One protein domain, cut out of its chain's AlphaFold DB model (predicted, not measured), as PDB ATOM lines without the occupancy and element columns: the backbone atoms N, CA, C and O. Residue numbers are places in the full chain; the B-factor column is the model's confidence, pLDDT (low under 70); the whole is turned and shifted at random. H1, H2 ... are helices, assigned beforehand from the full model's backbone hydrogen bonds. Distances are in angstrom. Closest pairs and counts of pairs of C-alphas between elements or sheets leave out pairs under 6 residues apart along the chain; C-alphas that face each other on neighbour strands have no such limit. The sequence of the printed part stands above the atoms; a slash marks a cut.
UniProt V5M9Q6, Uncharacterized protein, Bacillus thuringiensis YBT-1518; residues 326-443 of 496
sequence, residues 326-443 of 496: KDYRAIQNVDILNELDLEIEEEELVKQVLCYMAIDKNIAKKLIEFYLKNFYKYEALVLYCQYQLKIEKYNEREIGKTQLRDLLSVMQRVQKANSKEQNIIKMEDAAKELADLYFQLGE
ATOM      1  N   LYS A 326      39.169  41.294   1.282       43.62
ATOM      2  CA  LYS A 326      39.242  40.182   2.249       43.62
ATOM      3  C   LYS A 326      40.237  39.117   1.786       43.62
ATOM      4  O   LYS A 326      40.307  38.800   0.609       43.62
ATOM      5  N   ASP A 327      40.970  38.536   2.742       45.44
ATOM      6  CA  ASP A 327      41.919  37.434   2.524       45.44
ATOM      7  C   ASP A 327      41.237  36.263   1.789       45.44
ATOM      8  O   ASP A 327      40.541  35.431   2.377       45.44
ATOM      9  N   TYR A 328      41.469  36.208   0.480       45.69
ATOM     10  CA  TYR A 328      40.933  35.259  -0.499       45.69
ATOM     11  C   TYR A 328      41.109  33.777  -0.126       45.69
ATOM     12  O   TYR A 328      40.406  32.907  -0.636       45.69
ATOM     13  N   ARG A 329      42.022  33.474   0.803       42.25
ATOM     14  CA  ARG A 329      42.350  32.111   1.244       42.25
ATOM     15  C   ARG A 329      41.241  31.435   2.052       42.25
ATOM     16  O   ARG A 329      41.218  30.214   2.115       42.25
ATOM     17  N   ALA A 330      40.333  32.193   2.672       43.47
ATOM     18  CA  ALA A 330      39.232  31.611   3.448       43.47
ATOM     19  C   ALA A 330      38.061  31.127   2.569       43.47
ATOM     20  O   ALA A 330      37.298  30.270   2.999       43.47
ATOM     21  N   ILE A 331      37.930  31.664   1.350       48.50
ATOM     22  CA  ILE A 331      36.799  31.404   0.440       48.50
ATOM     23  C   ILE A 331      37.123  30.263  -0.543       48.50
ATOM     24  O   ILE A 331      36.226  29.543  -0.963       48.50
ATOM     25  N   GLN A 332      38.407  30.026  -0.842       44.97
ATOM     26  CA  GLN A 332      38.871  28.944  -1.730       44.97
ATOM     27  C   GLN A 332      38.540  27.518  -1.249       44.97
ATOM     28  O   GLN A 332      38.656  26.586  -2.038       44.97
ATOM     29  N   ASN A 333      38.133  27.333   0.010       43.34
ATOM     30  CA  ASN A 333      37.897  26.009   0.597       43.34
ATOM     31  C   ASN A 333      36.446  25.511   0.493       43.34
ATOM     32  O   ASN A 333      36.138  24.472   1.071       43.34
ATOM     33  N   VAL A 334      35.554  26.223  -0.200       48.94
ATOM     34  CA  VAL A 334      34.189  25.734  -0.439       48.94
ATOM     35  C   VAL A 334      34.132  25.163  -1.853       48.94
ATOM     36  O   VAL A 334      34.276  25.885  -2.838       48.94
ATOM     37  N   ASP A 335      33.952  23.848  -1.949       46.66
ATOM     38  CA  ASP A 335      33.870  23.092  -3.201       46.66
ATOM     39  C   ASP A 335      32.465  23.275  -3.826       46.66
ATOM     40  O   ASP A 335      31.662  22.354  -3.951       46.66
ATOM     41  N   ILE A 336      32.138  24.529  -4.170       52.41
ATOM     42  CA  ILE A 336      30.777  25.029  -4.463       52.41
ATOM     43  C   ILE A 336      30.118  24.319  -5.653       52.41
ATOM     44  O   ILE A 336      28.895  24.227  -5.730       52.41
ATOM     45  N   LEU A 337      30.902  23.784  -6.591       50.75
ATOM     46  CA  LEU A 337      30.348  23.121  -7.774       50.75
ATOM     47  C   LEU A 337      29.678  21.774  -7.463       50.75
ATOM     48  O   LEU A 337      28.827  21.356  -8.245       50.75
ATOM     49  N   ASN A 338      30.023  21.132  -6.343       48.47
ATOM     50  CA  ASN A 338      29.414  19.869  -5.917       48.47
ATOM     51  C   ASN A 338      28.197  20.070  -4.989       48.47
ATOM     52  O   ASN A 338      27.466  19.115  -4.744       48.47
ATOM     53  N   GLU A 339      27.955  21.296  -4.508       50.12
ATOM     54  CA  GLU A 339      26.908  21.636  -3.526       50.12
ATOM     55  C   GLU A 339      25.760  22.491  -4.101       50.12
ATOM     56  O   GLU A 339      24.868  22.894  -3.361       50.12
ATOM     57  N   LEU A 340      25.720  22.743  -5.417       53.31
ATOM     58  CA  LEU A 340      24.667  23.532  -6.096       53.31
ATOM     59  C   LEU A 340      23.237  22.940  -6.002       53.31
ATOM     60  O   LEU A 340      22.298  23.561  -6.497       53.31
ATOM     61  N   ASP A 341      23.078  21.779  -5.356       48.38
ATOM     62  CA  ASP A 341      21.794  21.163  -4.978       48.38
ATOM     63  C   ASP A 341      21.284  21.595  -3.582       48.38
ATOM     64  O   ASP A 341      20.164  21.246  -3.205       48.38
ATOM     65  N   LEU A 342      22.066  22.340  -2.791       53.66
ATOM     66  CA  LEU A 342      21.666  22.814  -1.459       53.66
ATOM     67  C   LEU A 342      20.984  24.190  -1.523       53.66
ATOM     68  O   LEU A 342      21.274  25.003  -2.398       53.66
ATOM     69  N   GLU A 343      20.072  24.445  -0.578       58.69
ATOM     70  CA  GLU A 343      19.329  25.700  -0.377       58.69
ATOM     71  C   GLU A 343      20.272  26.896  -0.121       58.69
ATOM     72  O   GLU A 343      20.445  27.358   1.006       58.69
ATOM     73  N   ILE A 344      20.922  27.399  -1.168       67.44
ATOM     74  CA  ILE A 344      21.785  28.577  -1.089       67.44
ATOM     75  C   ILE A 344      20.903  29.826  -1.040       67.44
ATOM     76  O   ILE A 344      20.091  30.073  -1.937       67.44
ATOM     77  N   GLU A 345      21.090  30.652  -0.009       72.31
ATOM     78  CA  GLU A 345      20.468  31.973   0.062       72.31
ATOM     79  C   GLU A 345      20.943  32.859  -1.105       72.31
ATOM     80  O   GLU A 345      22.139  32.952  -1.392       72.31
ATOM     81  N   GLU A 346      20.009  33.566  -1.751       77.19
ATOM     82  CA  GLU A 346      20.264  34.405  -2.936       77.19
ATOM     83  C   GLU A 346      21.415  35.408  -2.729       77.19
ATOM     84  O   GLU A 346      22.216  35.649  -3.632       77.19
ATOM     85  N   GLU A 347      21.534  35.970  -1.524       69.19
ATOM     86  CA  GLU A 347      22.603  36.904  -1.160       69.19
ATOM     87  C   GLU A 347      23.974  36.238  -1.143       69.19
ATOM     88  O   GLU A 347      24.948  36.829  -1.605       69.19
ATOM     89  N   GLU A 348      24.058  35.011  -0.640       68.62
ATOM     90  CA  GLU A 348      25.315  34.278  -0.565       68.62
ATOM     91  C   GLU A 348      25.804  33.884  -1.960       68.62
ATOM     92  O   GLU A 348      26.984  34.050  -2.273       68.62
ATOM     93  N   LEU A 349      24.884  33.504  -2.851       78.44
ATOM     94  CA  LEU A 349      25.195  33.241  -4.256       78.44
ATOM     95  C   LEU A 349      25.760  34.481  -4.969       78.44
ATOM     96  O   LEU A 349      26.744  34.380  -5.701       78.44
ATOM     97  N   VAL A 350      25.181  35.664  -4.748       76.56
ATOM     98  CA  VAL A 350      25.683  36.915  -5.350       76.56
ATOM     99  C   VAL A 350      27.082  37.249  -4.844       76.56
ATOM    100  O   VAL A 350      27.947  37.622  -5.636       76.56
ATOM    101  N   LYS A 351      27.347  37.076  -3.545       70.81
ATOM    102  CA  LYS A 351      28.697  37.268  -2.994       70.81
ATOM    103  C   LYS A 351      29.700  36.323  -3.639       70.81
ATOM    104  O   LYS A 351      30.800  36.753  -3.977       70.81
ATOM    105  N   GLN A 352      29.319  35.063  -3.847       71.56
ATOM    106  CA  GLN A 352      30.165  34.087  -4.527       71.56
ATOM    107  C   GLN A 352      30.431  34.487  -5.980       71.56
ATOM    108  O   GLN A 352      31.589  34.468  -6.391       71.56
ATOM    109  N   VAL A 353      29.411  34.925  -6.734       79.88
ATOM    110  CA  VAL A 353      29.597  35.472  -8.094       79.88
ATOM    111  C   VAL A 353      30.680  36.548  -8.078       79.88
ATOM    112  O   VAL A 353      31.656  36.435  -8.815       79.88
ATOM    113  N   LEU A 354      30.555  37.548  -7.203       73.00
ATOM    114  CA  LEU A 354      31.505  38.659  -7.116       73.00
ATOM    115  C   LEU A 354      32.912  38.217  -6.697       73.00
ATOM    116  O   LEU A 354      33.890  38.700  -7.257       73.00
ATOM    117  N   CYS A 355      33.032  37.278  -5.757       68.00
ATOM    118  CA  CYS A 355      34.331  36.744  -5.351       68.00
ATOM    119  C   CYS A 355      35.025  36.025  -6.515       68.00
ATOM    120  O   CYS A 355      36.197  36.267  -6.799       68.00
ATOM    121  N   TYR A 356      34.301  35.153  -7.220       74.62
ATOM    122  CA  TYR A 356      34.880  34.379  -8.313       74.62
ATOM    123  C   TYR A 356      35.149  35.209  -9.567       74.62
ATOM    124  O   TYR A 356      36.007  34.809 -10.349       74.62
ATOM    125  N   MET A 357      34.513  36.373  -9.743       75.69
ATOM    126  CA  MET A 357      34.894  37.324 -10.800       75.69
ATOM    127  C   MET A 357      36.386  37.694 -10.731       75.69
ATOM    128  O   MET A 357      37.018  37.836 -11.777       75.69
ATOM    129  N   ALA A 358      36.956  37.786  -9.523       64.62
ATOM    130  CA  ALA A 358      38.374  38.077  -9.303       64.62
ATOM    131  C   ALA A 358      39.268  36.818  -9.264       64.62
ATOM    132  O   ALA A 358      40.446  36.895  -9.607       64.62
ATOM    133  N   ILE A 359      38.730  35.665  -8.844       66.19
ATOM    134  CA  ILE A 359      39.511  34.435  -8.600       66.19
ATOM    135  C   ILE A 359      39.528  33.505  -9.817       66.19
ATOM    136  O   ILE A 359      40.591  33.133 -10.307       66.19
ATOM    137  N   ASP A 360      38.349  33.087 -10.276       73.38
ATOM    138  CA  ASP A 360      38.183  32.143 -11.379       73.38
ATOM    139  C   ASP A 360      36.922  32.493 -12.172       73.38
ATOM    140  O   ASP A 360      35.784  32.158 -11.818       73.38
ATOM    141  N   LYS A 361      37.161  33.137 -13.312       81.06
ATOM    142  CA  LYS A 361      36.131  33.615 -14.232       81.06
ATOM    143  C   LYS A 361      35.262  32.484 -14.795       81.06
ATOM    144  O   LYS A 361      34.106  32.725 -15.144       81.06
ATOM    145  N   ASN A 362      35.767  31.248 -14.866       80.81
ATOM    146  CA  ASN A 362      34.976  30.106 -15.329       80.81
ATOM    147  C   ASN A 362      33.944  29.679 -14.282       80.81
ATOM    148  O   ASN A 362      32.806  29.363 -14.638       80.81
ATOM    149  N   ILE A 363      34.317  29.699 -12.999       79.31
ATOM    150  CA  ILE A 363      33.390  29.436 -11.893       79.31
ATOM    151  C   ILE A 363      32.375  30.576 -11.797       79.31
ATOM    152  O   ILE A 363      31.173  30.310 -11.759       79.31
ATOM    153  N   ALA A 364      32.829  31.831 -11.880       83.25
ATOM    154  CA  ALA A 364      31.947  32.999 -11.899       83.25
ATOM    155  C   ALA A 364      30.872  32.880 -12.985       83.25
ATOM    156  O   ALA A 364      29.690  33.085 -12.719       83.25
ATOM    157  N   LYS A 365      31.256  32.459 -14.198       87.00
ATOM    158  CA  LYS A 365      30.319  32.251 -15.305       87.00
ATOM    159  C   LYS A 365      29.241  31.210 -14.980       87.00
ATOM    160  O   LYS A 365      28.071  31.454 -15.267       87.00
ATOM    161  N   LYS A 366      29.606  30.081 -14.362       85.12
ATOM    162  CA  LYS A 366      28.639  29.050 -13.944       85.12
ATOM    163  C   LYS A 366      27.677  29.577 -12.876       85.12
ATOM    164  O   LYS A 366      26.474  29.355 -12.988       85.12
ATOM    165  N   LEU A 367      28.188  30.313 -11.889       86.06
ATOM    166  CA  LEU A 367      27.377  30.917 -10.826       86.06
ATOM    167  C   LEU A 367      26.421  31.987 -11.372       86.06
ATOM    168  O   LEU A 367      25.259  32.029 -10.981       86.06
ATOM    169  N   ILE A 368      26.873  32.801 -12.330       88.69
ATOM    170  CA  ILE A 368      26.041  33.773 -13.055       88.69
ATOM    171  C   ILE A 368      24.905  33.061 -13.799       88.69
ATOM    172  O   ILE A 368      23.749  33.468 -13.701       88.69
ATOM    173  N   GLU A 369      25.213  31.997 -14.546       89.00
ATOM    174  CA  GLU A 369      24.205  31.225 -15.283       89.00
ATOM    175  C   GLU A 369      23.191  30.555 -14.348       89.00
ATOM    176  O   GLU A 369      22.002  30.519 -14.667       89.00
ATOM    177  N   PHE A 370      23.641  30.050 -13.197       85.94
ATOM    178  CA  PHE A 370      22.768  29.492 -12.167       85.94
ATOM    179  C   PHE A 370      21.873  30.566 -11.542       85.94
ATOM    180  O   PHE A 370      20.661  30.375 -11.447       85.94
ATOM    181  N   TYR A 371      22.440  31.719 -11.185       87.88
ATOM    182  CA  TYR A 371      21.694  32.836 -10.620       87.88
ATOM    183  C   TYR A 371      20.575  33.289 -11.563       87.88
ATOM    184  O   TYR A 371      19.413  33.333 -11.171       87.88
ATOM    185  N   LEU A 372      20.901  33.559 -12.833       88.81
ATOM    186  CA  LEU A 372      19.947  34.093 -13.813       88.81
ATOM    187  C   LEU A 372      18.805  33.122 -14.161       88.81
ATOM    188  O   LEU A 372      17.839  33.535 -14.799       88.81
ATOM    189  N   LYS A 373      18.912  31.843 -13.777       87.25
ATOM    190  CA  LYS A 373      17.845  30.843 -13.933       87.25
ATOM    191  C   LYS A 373      16.903  30.768 -12.730       87.25
ATOM    192  O   LYS A 373      15.749  30.402 -12.920       87.25
ATOM    193  N   ASN A 374      17.386  31.086 -11.530       82.56
ATOM    194  CA  ASN A 374      16.693  30.773 -10.277       82.56
ATOM    195  C   ASN A 374      16.302  32.013  -9.454       82.56
ATOM    196  O   ASN A 374      15.404  31.934  -8.621       82.56
ATOM    197  N   PHE A 375      16.946  33.156  -9.693       82.81
ATOM    198  CA  PHE A 375      16.897  34.331  -8.824       82.81
ATOM    199  C   PHE A 375      16.732  35.634  -9.620       82.81
ATOM    200  O   PHE A 375      17.007  35.689 -10.819       82.81
ATOM    201  N   TYR A 376      16.266  36.702  -8.961       80.25
ATOM    202  CA  TYR A 376      15.910  37.959  -9.643       80.25
ATOM    203  C   TYR A 376      16.142  39.240  -8.826       80.25
ATOM    204  O   TYR A 376      16.178  40.319  -9.415       80.25
ATOM    205  N   LYS A 377      16.368  39.164  -7.508       75.44
ATOM    206  CA  LYS A 377      16.511  40.330  -6.609       75.44
ATOM    207  C   LYS A 377      17.708  41.222  -6.970       75.44
ATOM    208  O   LYS A 377      17.615  42.445  -6.933       75.44
ATOM    209  N   TYR A 378      18.817  40.607  -7.368       74.56
ATOM    210  CA  TYR A 378      20.085  41.214  -7.796       74.56
ATOM    211  C   TYR A 378      20.375  41.036  -9.301       74.56
ATOM    212  O   TYR A 378      21.533  41.080  -9.723       74.56
ATOM    213  N   GLU A 379      19.344  40.841 -10.136       81.69
ATOM    214  CA  GLU A 379      19.492  40.554 -11.577       81.69
ATOM    215  C   GLU A 379      20.385  41.581 -12.298       81.69
ATOM    216  O   GLU A 379      21.282  41.198 -13.049       81.69
ATOM    217  N   ALA A 380      20.201  42.879 -12.027       78.56
ATOM    218  CA  ALA A 380      20.997  43.944 -12.643       78.56
ATOM    219  C   ALA A 380      22.504  43.801 -12.353       78.56
ATOM    220  O   ALA A 380      23.324  43.986 -13.252       78.56
ATOM    221  N   LEU A 381      22.868  43.427 -11.120       77.44
ATOM    222  CA  LEU A 381      24.256  43.213 -10.707       77.44
ATOM    223  C   LEU A 381      24.879  42.005 -11.397       77.44
ATOM    224  O   LEU A 381      25.991  42.085 -11.919       77.44
ATOM    225  N   VAL A 382      24.159  40.891 -11.423       84.19
ATOM    226  CA  VAL A 382      24.664  39.646 -12.005       84.19
ATOM    227  C   VAL A 382      24.801  39.762 -13.525       84.19
ATOM    228  O   VAL A 382      25.791  39.301 -14.095       84.19
ATOM    229  N   LEU A 383      23.868  40.452 -14.190       86.88
ATOM    230  CA  LEU A 383      23.986  40.783 -15.612       86.88
ATOM    231  C   LEU A 383      25.174  41.704 -15.902       86.88
ATOM    232  O   LEU A 383      25.841  41.538 -16.920       86.88
ATOM    233  N   TYR A 384      25.480  42.643 -15.010       83.12
ATOM    234  CA  TYR A 384      26.667  43.481 -15.153       83.12
ATOM    235  C   TYR A 384      27.966  42.683 -14.975       83.12
ATOM    236  O   TYR A 384      28.910  42.865 -15.736       83.12
ATOM    237  N   CYS A 385      28.006  41.722 -14.046       82.56
ATOM    238  CA  CYS A 385      29.135  40.792 -13.937       82.56
ATOM    239  C   CYS A 385      29.313  39.984 -15.234       82.56
ATOM    240  O   CYS A 385      30.426  39.830 -15.735       82.56
ATOM    241  N   GLN A 386      28.206  39.530 -15.834       89.00
ATOM    242  CA  GLN A 386      28.231  38.877 -17.144       89.00
ATOM    243  C   GLN A 386      28.797  39.798 -18.234       89.00
ATOM    244  O   GLN A 386      29.567  39.344 -19.079       89.00
ATOM    245  N   TYR A 387      28.409  41.074 -18.225       87.12
ATOM    246  CA  TYR A 387      28.918  42.086 -19.146       87.12
ATOM    247  C   TYR A 387      30.433  42.290 -18.992       87.12
ATOM    248  O   TYR A 387      31.150  42.211 -19.989       87.12
ATOM    249  N   GLN A 388      30.935  42.425 -17.762       82.06
ATOM    250  CA  GLN A 388      32.367  42.564 -17.468       82.06
ATOM    251  C   GLN A 388      33.188  41.377 -17.999       82.06
ATOM    252  O   GLN A 388      34.165  41.575 -18.722       82.06
ATOM    253  N   LEU A 389      32.733  40.137 -17.767       83.25
ATOM    254  CA  LEU A 389      33.390  38.940 -18.320       83.25
ATOM    255  C   LEU A 389      33.443  38.946 -19.854       83.25
ATOM    256  O   LEU A 389      34.392  38.433 -20.452       83.25
ATOM    257  N   LYS A 390      32.408  39.488 -20.510       85.12
ATOM    258  CA  LYS A 390      32.381  39.605 -21.970       85.12
ATOM    259  C   LYS A 390      33.362  40.665 -22.465       85.12
ATOM    260  O   LYS A 390      34.093  40.367 -23.405       85.12
ATOM    261  N   ILE A 391      33.412  41.848 -21.844       80.06
ATOM    262  CA  ILE A 391      34.365  42.904 -22.227       80.06
ATOM    263  C   ILE A 391      35.795  42.394 -22.140       80.06
ATOM    264  O   ILE A 391      36.540  42.535 -23.102       80.06
ATOM    265  N   GLU A 392      36.187  41.782 -21.025       73.50
ATOM    266  CA  GLU A 392      37.566  41.320 -20.844       73.50
ATOM    267  C   GLU A 392      37.966  40.285 -21.897       73.50
ATOM    268  O   GLU A 392      39.056  40.361 -22.457       73.50
ATOM    269  N   LYS A 393      37.053  39.368 -22.241       73.81
ATOM    270  CA  LYS A 393      37.254  38.410 -23.336       73.81
ATOM    271  C   LYS A 393      37.438  39.105 -24.688       73.81
ATOM    272  O   LYS A 393      38.113  38.574 -25.569       73.81
ATOM    273  N   TYR A 394      36.790  40.250 -24.887       71.69
ATOM    274  CA  TYR A 394      36.901  41.018 -26.118       71.69
ATOM    275  C   TYR A 394      38.108  41.942 -26.135       71.69
ATOM    276  O   TYR A 394      38.666  42.081 -27.204       71.69
ATOM    277  N   ASN A 395      38.581  42.476 -25.006       56.38
ATOM    278  CA  ASN A 395      39.787  43.311 -24.938       56.38
ATOM    279  C   ASN A 395      41.070  42.591 -25.408       56.38
ATOM    280  O   ASN A 395      42.057  43.246 -25.725       56.38
ATOM    281  N   GLU A 396      41.062  41.259 -25.516       50.22
ATOM    282  CA  GLU A 396      42.147  40.478 -26.130       50.22
ATOM    283  C   GLU A 396      42.123  40.486 -27.680       50.22
ATOM    284  O   GLU A 396      43.028  39.940 -28.315       50.22
ATOM    285  N   ARG A 397      41.096  41.068 -28.323       52.66
ATOM    286  CA  ARG A 397      40.920  41.158 -29.789       52.66
ATOM    287  C   ARG A 397      40.321  42.521 -30.178       52.66
ATOM    288  O   ARG A 397      39.669  43.170 -29.376       52.66
ATOM    289  N   GLU A 398      40.478  42.978 -31.418       58.50
ATOM    290  CA  GLU A 398      39.704  44.150 -31.864       58.50
ATOM    291  C   GLU A 398      38.195  43.858 -31.759       58.50
ATOM    292  O   GLU A 398      37.699  42.839 -32.259       58.50
ATOM    293  N   ILE A 399      37.459  44.738 -31.073       73.50
ATOM    294  CA  ILE A 399      36.022  44.577 -30.848       73.50
ATOM    295  C   ILE A 399      35.278  44.930 -32.141       73.50
ATOM    296  O   ILE A 399      35.133  46.094 -32.506       73.50
ATOM    297  N   GLY A 400      34.790  43.913 -32.850       79.06
ATOM    298  CA  GLY A 400      33.941  44.092 -34.027       79.06
ATOM    299  C   GLY A 400      32.490  44.454 -33.681       79.06
ATOM    300  O   GLY A 400      32.026  44.307 -32.548       79.06
ATOM    301  N   LYS A 401      31.718  44.862 -34.700       81.25
ATOM    302  CA  LYS A 401      30.293  45.231 -34.553       81.25
ATOM    303  C   LYS A 401      29.433  44.129 -33.920       81.25
ATOM    304  O   LYS A 401      28.502  44.428 -33.180       81.25
ATOM    305  N   THR A 402      29.726  42.858 -34.195       83.94
ATOM    306  CA  THR A 402      28.964  41.729 -33.638       83.94
ATOM    307  C   THR A 402      29.184  41.589 -32.131       83.94
ATOM    308  O   THR A 402      28.228  41.366 -31.394       83.94
ATOM    309  N   GLN A 403      30.421  41.773 -31.661       85.19
ATOM    310  CA  GLN A 403      30.763  41.777 -30.238       85.19
ATOM    311  C   GLN A 403      30.113  42.966 -29.520       85.19
ATOM    312  O   GLN A 403      29.510  42.780 -28.466       85.19
ATOM    313  N   LEU A 404      30.146  44.159 -30.126       85.19
ATOM    314  CA  LEU A 404      29.456  45.342 -29.600       85.19
ATOM    315  C   LEU A 404      27.946  45.119 -29.457       85.19
ATOM    316  O   LEU A 404      27.367  45.501 -28.445       85.19
ATOM    317  N   ARG A 405      27.300  44.452 -30.422       87.44
ATOM    318  CA  ARG A 405      25.870  44.109 -30.321       87.44
ATOM    319  C   ARG A 405      25.571  43.111 -29.206       87.44
ATOM    320  O   ARG A 405      24.549  43.243 -28.536       87.44
ATOM    321  N   ASP A 406      26.449  42.135 -28.985       87.62
ATOM    322  CA  ASP A 406      26.295  41.201 -27.869       87.62
ATOM    323  C   ASP A 406      26.412  41.930 -26.518       87.62
ATOM    324  O   ASP A 406      25.551  41.769 -25.651       87.62
ATOM    325  N   LEU A 407      27.407  42.809 -26.370       88.50
ATOM    326  CA  LEU A 407      27.566  43.685 -25.205       88.50
ATOM    327  C   LEU A 407      26.345  44.592 -24.990       88.50
ATOM    328  O   LEU A 407      25.811  44.652 -23.880       88.50
ATOM    329  N   LEU A 408      25.856  45.231 -26.057       89.25
ATOM    330  CA  LEU A 408      24.670  46.085 -26.034       89.25
ATOM    331  C   LEU A 408      23.446  45.323 -25.520       89.25
ATOM    332  O   LEU A 408      22.720  45.828 -24.669       89.25
ATOM    333  N   SER A 409      23.239  44.089 -25.987       90.00
ATOM    334  CA  SER A 409      22.097  43.270 -25.568       90.00
ATOM    335  C   SER A 409      22.110  42.965 -24.064       90.00
ATOM    336  O   SER A 409      21.062  42.982 -23.413       90.00
ATOM    337  N   VAL A 410      23.295  42.736 -23.484       89.19
ATOM    338  CA  VAL A 410      23.442  42.525 -22.039       89.19
ATOM    339  C   VAL A 410      23.164  43.828 -21.298       89.19
ATOM    340  O   VAL A 410      22.378  43.819 -20.354       89.19
ATOM    341  N   MET A 411      23.706  44.958 -21.757       87.88
ATOM    342  CA  MET A 411      23.499  46.253 -21.099       87.88
ATOM    343  C   MET A 411      22.062  46.767 -21.187       87.88
ATOM    344  O   MET A 411      21.567  47.359 -20.231       87.88
ATOM    345  N   GLN A 412      21.336  46.476 -22.265       87.81
ATOM    346  CA  GLN A 412      19.896  46.736 -22.337       87.81
ATOM    347  C   GLN A 412      19.133  45.932 -21.276       87.81
ATOM    348  O   GLN A 412      18.217  46.455 -20.637       87.81
ATOM    349  N   ARG A 413      19.522  44.669 -21.047       88.19
ATOM    350  CA  ARG A 413      18.950  43.850 -19.969       88.19
ATOM    351  C   ARG A 413      19.340  44.382 -18.594       88.19
ATOM    352  O   ARG A 413      18.461  44.437 -17.742       88.19
ATOM    353  N   VAL A 414      20.587  44.823 -18.396       83.94
ATOM    354  CA  VAL A 414      21.019  45.508 -17.165       83.94
ATOM    355  C   VAL A 414      20.127  46.719 -16.927       83.94
ATOM    356  O   VAL A 414      19.501  46.789 -15.881       83.94
ATOM    357  N   GLN A 415      19.980  47.620 -17.902       79.38
ATOM    358  CA  GLN A 415      19.188  48.846 -17.770       79.38
ATOM    359  C   GLN A 415      17.702  48.570 -17.500       79.38
ATOM    360  O   GLN A 415      17.081  49.237 -16.673       79.38
ATOM    361  N   LYS A 416      17.129  47.558 -18.163       82.31
ATOM    362  CA  LYS A 416      15.749  47.116 -17.932       82.31
ATOM    363  C   LYS A 416      15.566  46.460 -16.569       82.31
ATOM    364  O   LYS A 416      14.512  46.629 -15.962       82.31
ATOM    365  N   ALA A 417      16.549  45.683 -16.112       76.12
ATOM    366  CA  ALA A 417      16.554  45.173 -14.755       76.12
ATOM    367  C   ALA A 417      16.563  46.381 -13.823       76.12
ATOM    368  O   ALA A 417      15.541  46.588 -13.193       76.12
ATOM    369  N   ASN A 418      17.585  47.244 -13.901       71.12
ATOM    370  CA  ASN A 418      17.867  48.451 -13.105       71.12
ATOM    371  C   ASN A 418      16.678  49.420 -12.914       71.12
ATOM    372  O   ASN A 418      16.581  50.076 -11.879       71.12
ATOM    373  N   SER A 419      15.759  49.513 -13.883       62.59
ATOM    374  CA  SER A 419      14.596  50.415 -13.836       62.59
ATOM    375  C   SER A 419      13.399  49.900 -13.024       62.59
ATOM    376  O   SER A 419      12.486  50.674 -12.733       62.59
ATOM    377  N   LYS A 420      13.374  48.620 -12.628       61.50
ATOM    378  CA  LYS A 420      12.325  48.086 -11.741       61.50
ATOM    379  C   LYS A 420      12.490  48.666 -10.324       61.50
ATOM    380  O   LYS A 420      13.586  48.643  -9.769       61.50
ATOM    381  N   GLU A 421      11.400  49.131  -9.702       45.66
ATOM    382  CA  GLU A 421      11.391  49.714  -8.337       45.66
ATOM    383  C   GLU A 421      11.922  48.766  -7.242       45.66
ATOM    384  O   GLU A 421      12.224  49.202  -6.136       45.66
ATOM    385  N   GLN A 422      12.056  47.478  -7.557       42.41
ATOM    386  CA  GLN A 422      12.527  46.434  -6.651       42.41
ATOM    387  C   GLN A 422      14.048  46.212  -6.675       42.41
ATOM    388  O   GLN A 422      14.528  45.384  -5.904       42.41
ATOM    389  N   ASN A 423      14.827  46.910  -7.515       43.28
ATOM    390  CA  ASN A 423      16.277  46.696  -7.489       43.28
ATOM    391  C   ASN A 423      16.924  47.393  -6.308       43.28
ATOM    392  O   ASN A 423      16.906  48.615  -6.166       43.28
ATOM    393  N   ILE A 424      17.606  46.564  -5.536       45.72
ATOM    394  CA  ILE A 424      18.474  46.927  -4.419       45.72
ATOM    395  C   ILE A 424      19.744  47.634  -4.926       45.72
ATOM    396  O   ILE A 424      20.468  48.274  -4.177       45.72
ATOM    397  N   ILE A 425      20.008  47.583  -6.230       47.53
ATOM    398  CA  ILE A 425      21.266  48.000  -6.824       47.53
ATOM    399  C   ILE A 425      20.997  48.892  -8.041       47.53
ATOM    400  O   ILE A 425      20.465  48.414  -9.040       47.53
ATOM    401  N   LYS A 426      21.397  50.173  -7.967       51.78
ATOM    402  CA  LYS A 426      21.395  51.093  -9.115       51.78
ATOM    403  C   LYS A 426      22.787  51.264  -9.705       51.78
ATOM    404  O   LYS A 426      23.660  51.857  -9.078       51.78
ATOM    405  N   MET A 427      22.970  50.777 -10.929       60.88
ATOM    406  CA  MET A 427      24.215  50.930 -11.691       60.88
ATOM    407  C   MET A 427      24.314  52.346 -12.279       60.88
ATOM    408  O   MET A 427      23.703  52.623 -13.312       60.88
ATOM    409  N   GLU A 428      25.059  53.244 -11.625       55.34
ATOM    410  CA  GLU A 428      25.256  54.643 -12.065       55.34
ATOM    411  C   GLU A 428      25.897  54.737 -13.458       55.34
ATOM    412  O   GLU A 428      25.549  55.610 -14.253       55.34
ATOM    413  N   ASP A 429      26.798  53.809 -13.772       65.62
ATOM    414  CA  ASP A 429      27.515  53.806 -15.044       65.62
ATOM    415  C   ASP A 429      26.818  52.980 -16.128       65.62
ATOM    416  O   ASP A 429      27.153  53.139 -17.296       65.62
ATOM    417  N   ALA A 430      25.769  52.207 -15.810       72.06
ATOM    418  CA  ALA A 430      25.089  51.396 -16.824       72.06
ATOM    419  C   ALA A 430      24.460  52.243 -17.934       72.06
ATOM    420  O   ALA A 430      24.526  51.870 -19.099       72.06
ATOM    421  N   ALA A 431      23.894  53.406 -17.599       76.12
ATOM    422  CA  ALA A 431      23.364  54.324 -18.606       76.12
ATOM    423  C   ALA A 431      24.476  54.931 -19.478       76.12
ATOM    424  O   ALA A 431      24.267  55.150 -20.669       76.12
ATOM    425  N   LYS A 432      25.653  55.194 -18.894       79.81
ATOM    426  CA  LYS A 432      26.805  55.762 -19.604       79.81
ATOM    427  C   LYS A 432      27.469  54.734 -20.514       79.81
ATOM    428  O   LYS A 432      27.744  55.040 -21.665       79.81
ATOM    429  N   GLU A 433      27.683  53.520 -20.021       82.75
ATOM    430  CA  GLU A 433      28.193  52.397 -20.809       82.75
ATOM    431  C   GLU A 433      27.213  52.001 -21.918       82.75
ATOM    432  O   GLU A 433      27.620  51.756 -23.048       82.75
ATOM    433  N   LEU A 434      25.903  52.005 -21.642       85.81
ATOM    434  CA  LEU A 434      24.889  51.767 -22.667       85.81
ATOM    435  C   LEU A 434      24.919  52.856 -23.752       85.81
ATOM    436  O   LEU A 434      24.844  52.540 -24.938       85.81
ATOM    437  N   ALA A 435      25.060  54.124 -23.356       85.06
ATOM    438  CA  ALA A 435      25.210  55.242 -24.283       85.06
ATOM    439  C   ALA A 435      26.494  55.140 -25.125       85.06
ATOM    440  O   ALA A 435      26.451  55.408 -26.322       85.06
ATOM    441  N   ASP A 436      27.608  54.714 -24.528       87.50
ATOM    442  CA  ASP A 436      28.867  54.467 -25.240       87.50
ATOM    443  C   ASP A 436      28.721  53.342 -26.277       87.50
ATOM    444  O   ASP A 436      29.075  53.519 -27.439       87.50
ATOM    445  N   LEU A 437      28.089  52.221 -25.918       88.31
ATOM    446  CA  LEU A 437      27.840  51.123 -26.860       88.31
ATOM    447  C   LEU A 437      26.974  51.556 -28.053       88.31
ATOM    448  O   LEU A 437      27.284  51.209 -29.194       88.31
ATOM    449  N   TYR A 438      25.913  52.332 -27.813       89.50
ATOM    450  CA  TYR A 438      25.109  52.921 -28.890       89.50
ATOM    451  C   TYR A 438      25.934  53.873 -29.764       89.50
ATOM    452  O   TYR A 438      25.854  53.812 -30.993       89.50
ATOM    453  N   PHE A 439      26.775  54.705 -29.146       89.94
ATOM    454  CA  PHE A 439      27.644  55.639 -29.853       89.94
ATOM    455  C   PHE A 439      28.671  54.921 -30.742       89.94
ATOM    456  O   PHE A 439      28.801  55.266 -31.916       89.94
ATOM    457  N   GLN A 440      29.341  53.885 -30.227       87.62
ATOM    458  CA  GLN A 440      30.315  53.076 -30.971       87.62
ATOM    459  C   GLN A 440      29.682  52.310 -32.140       87.62
ATOM    460  O   GLN A 440      30.315  52.118 -33.179       87.62
ATOM    461  N   LEU A 441      28.424  51.886 -31.997       88.00
ATOM    462  CA  LEU A 441      27.654  51.279 -33.085       88.00
ATOM    463  C   LEU A 441      27.128  52.312 -34.094       88.00
ATOM    464  O   LEU A 441      26.827  51.940 -35.229       88.00
ATOM    465  N   GLY A 442      27.066  53.588 -33.706       85.12
ATOM    466  CA  GLY A 442      26.496  54.670 -34.502       85.12
ATOM    467  C   GLY A 442      24.978  54.559 -34.654       85.12
ATOM    468  O   GLY A 442      24.469  54.850 -35.733       85.12
ATOM    469  N   GLU A 443      24.280  54.090 -33.616       87.50
ATOM    470  CA  GLU A 443      22.836  53.822 -33.620       87.50
ATOM    471  C   GLU A 443      22.136  54.518 -32.422       87.50
ATOM    472  O   GLU A 443      22.744  54.719 -31.373       87.50
TER     473      GLU A 443
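Overview. This is residues 326 to 443 of the 496 residues of an uncharacterized protein of Bacillus thuringiensis YBT-1518 (UniProt V5M9Q6). The longest helix, H4, packs between H3 and H5; beyond it, H3 joins H1 and H2 in an up-and-down bundle, each helix running against the one before. The printed part has 118 residues with five named helices, H1 to H5 in chain order, and no named strand: all helix, compact, radius of gyration of the C-alphas 15.3 A, spans 46 by 36 by 25 A.

Along the chain. H4, residues 401 to 418, is 25.0 A long, ending at C-alpha 418 (17.867, 48.451, -13.105). H3 is residues 379 to 395, 24.5 A; H5, 430 to 441, 16.5 A; H2, 361 to 374, 20.0 A; H1, 346 to 359, 20.1 A, from C-alpha 346 (20.264, 34.405, -2.936).

Arrangement. H3, the hub, touches H4 in a hairpin at a shallow tilt of 18 degrees, closest C-alphas Ala 380 and Val 414, 4.8 A. H3 and H5 are only just apart, 8.2 A. Every O i to N i+4 pair is within hydrogen-bond range in H2 to H5; in H1, 9 of 10.

Size, cuts and confidence. The printed part has no cut. The link H4 to H5 is long, 11 residues. pLDDT is under 70 in 39 residues, among them 326 to 344.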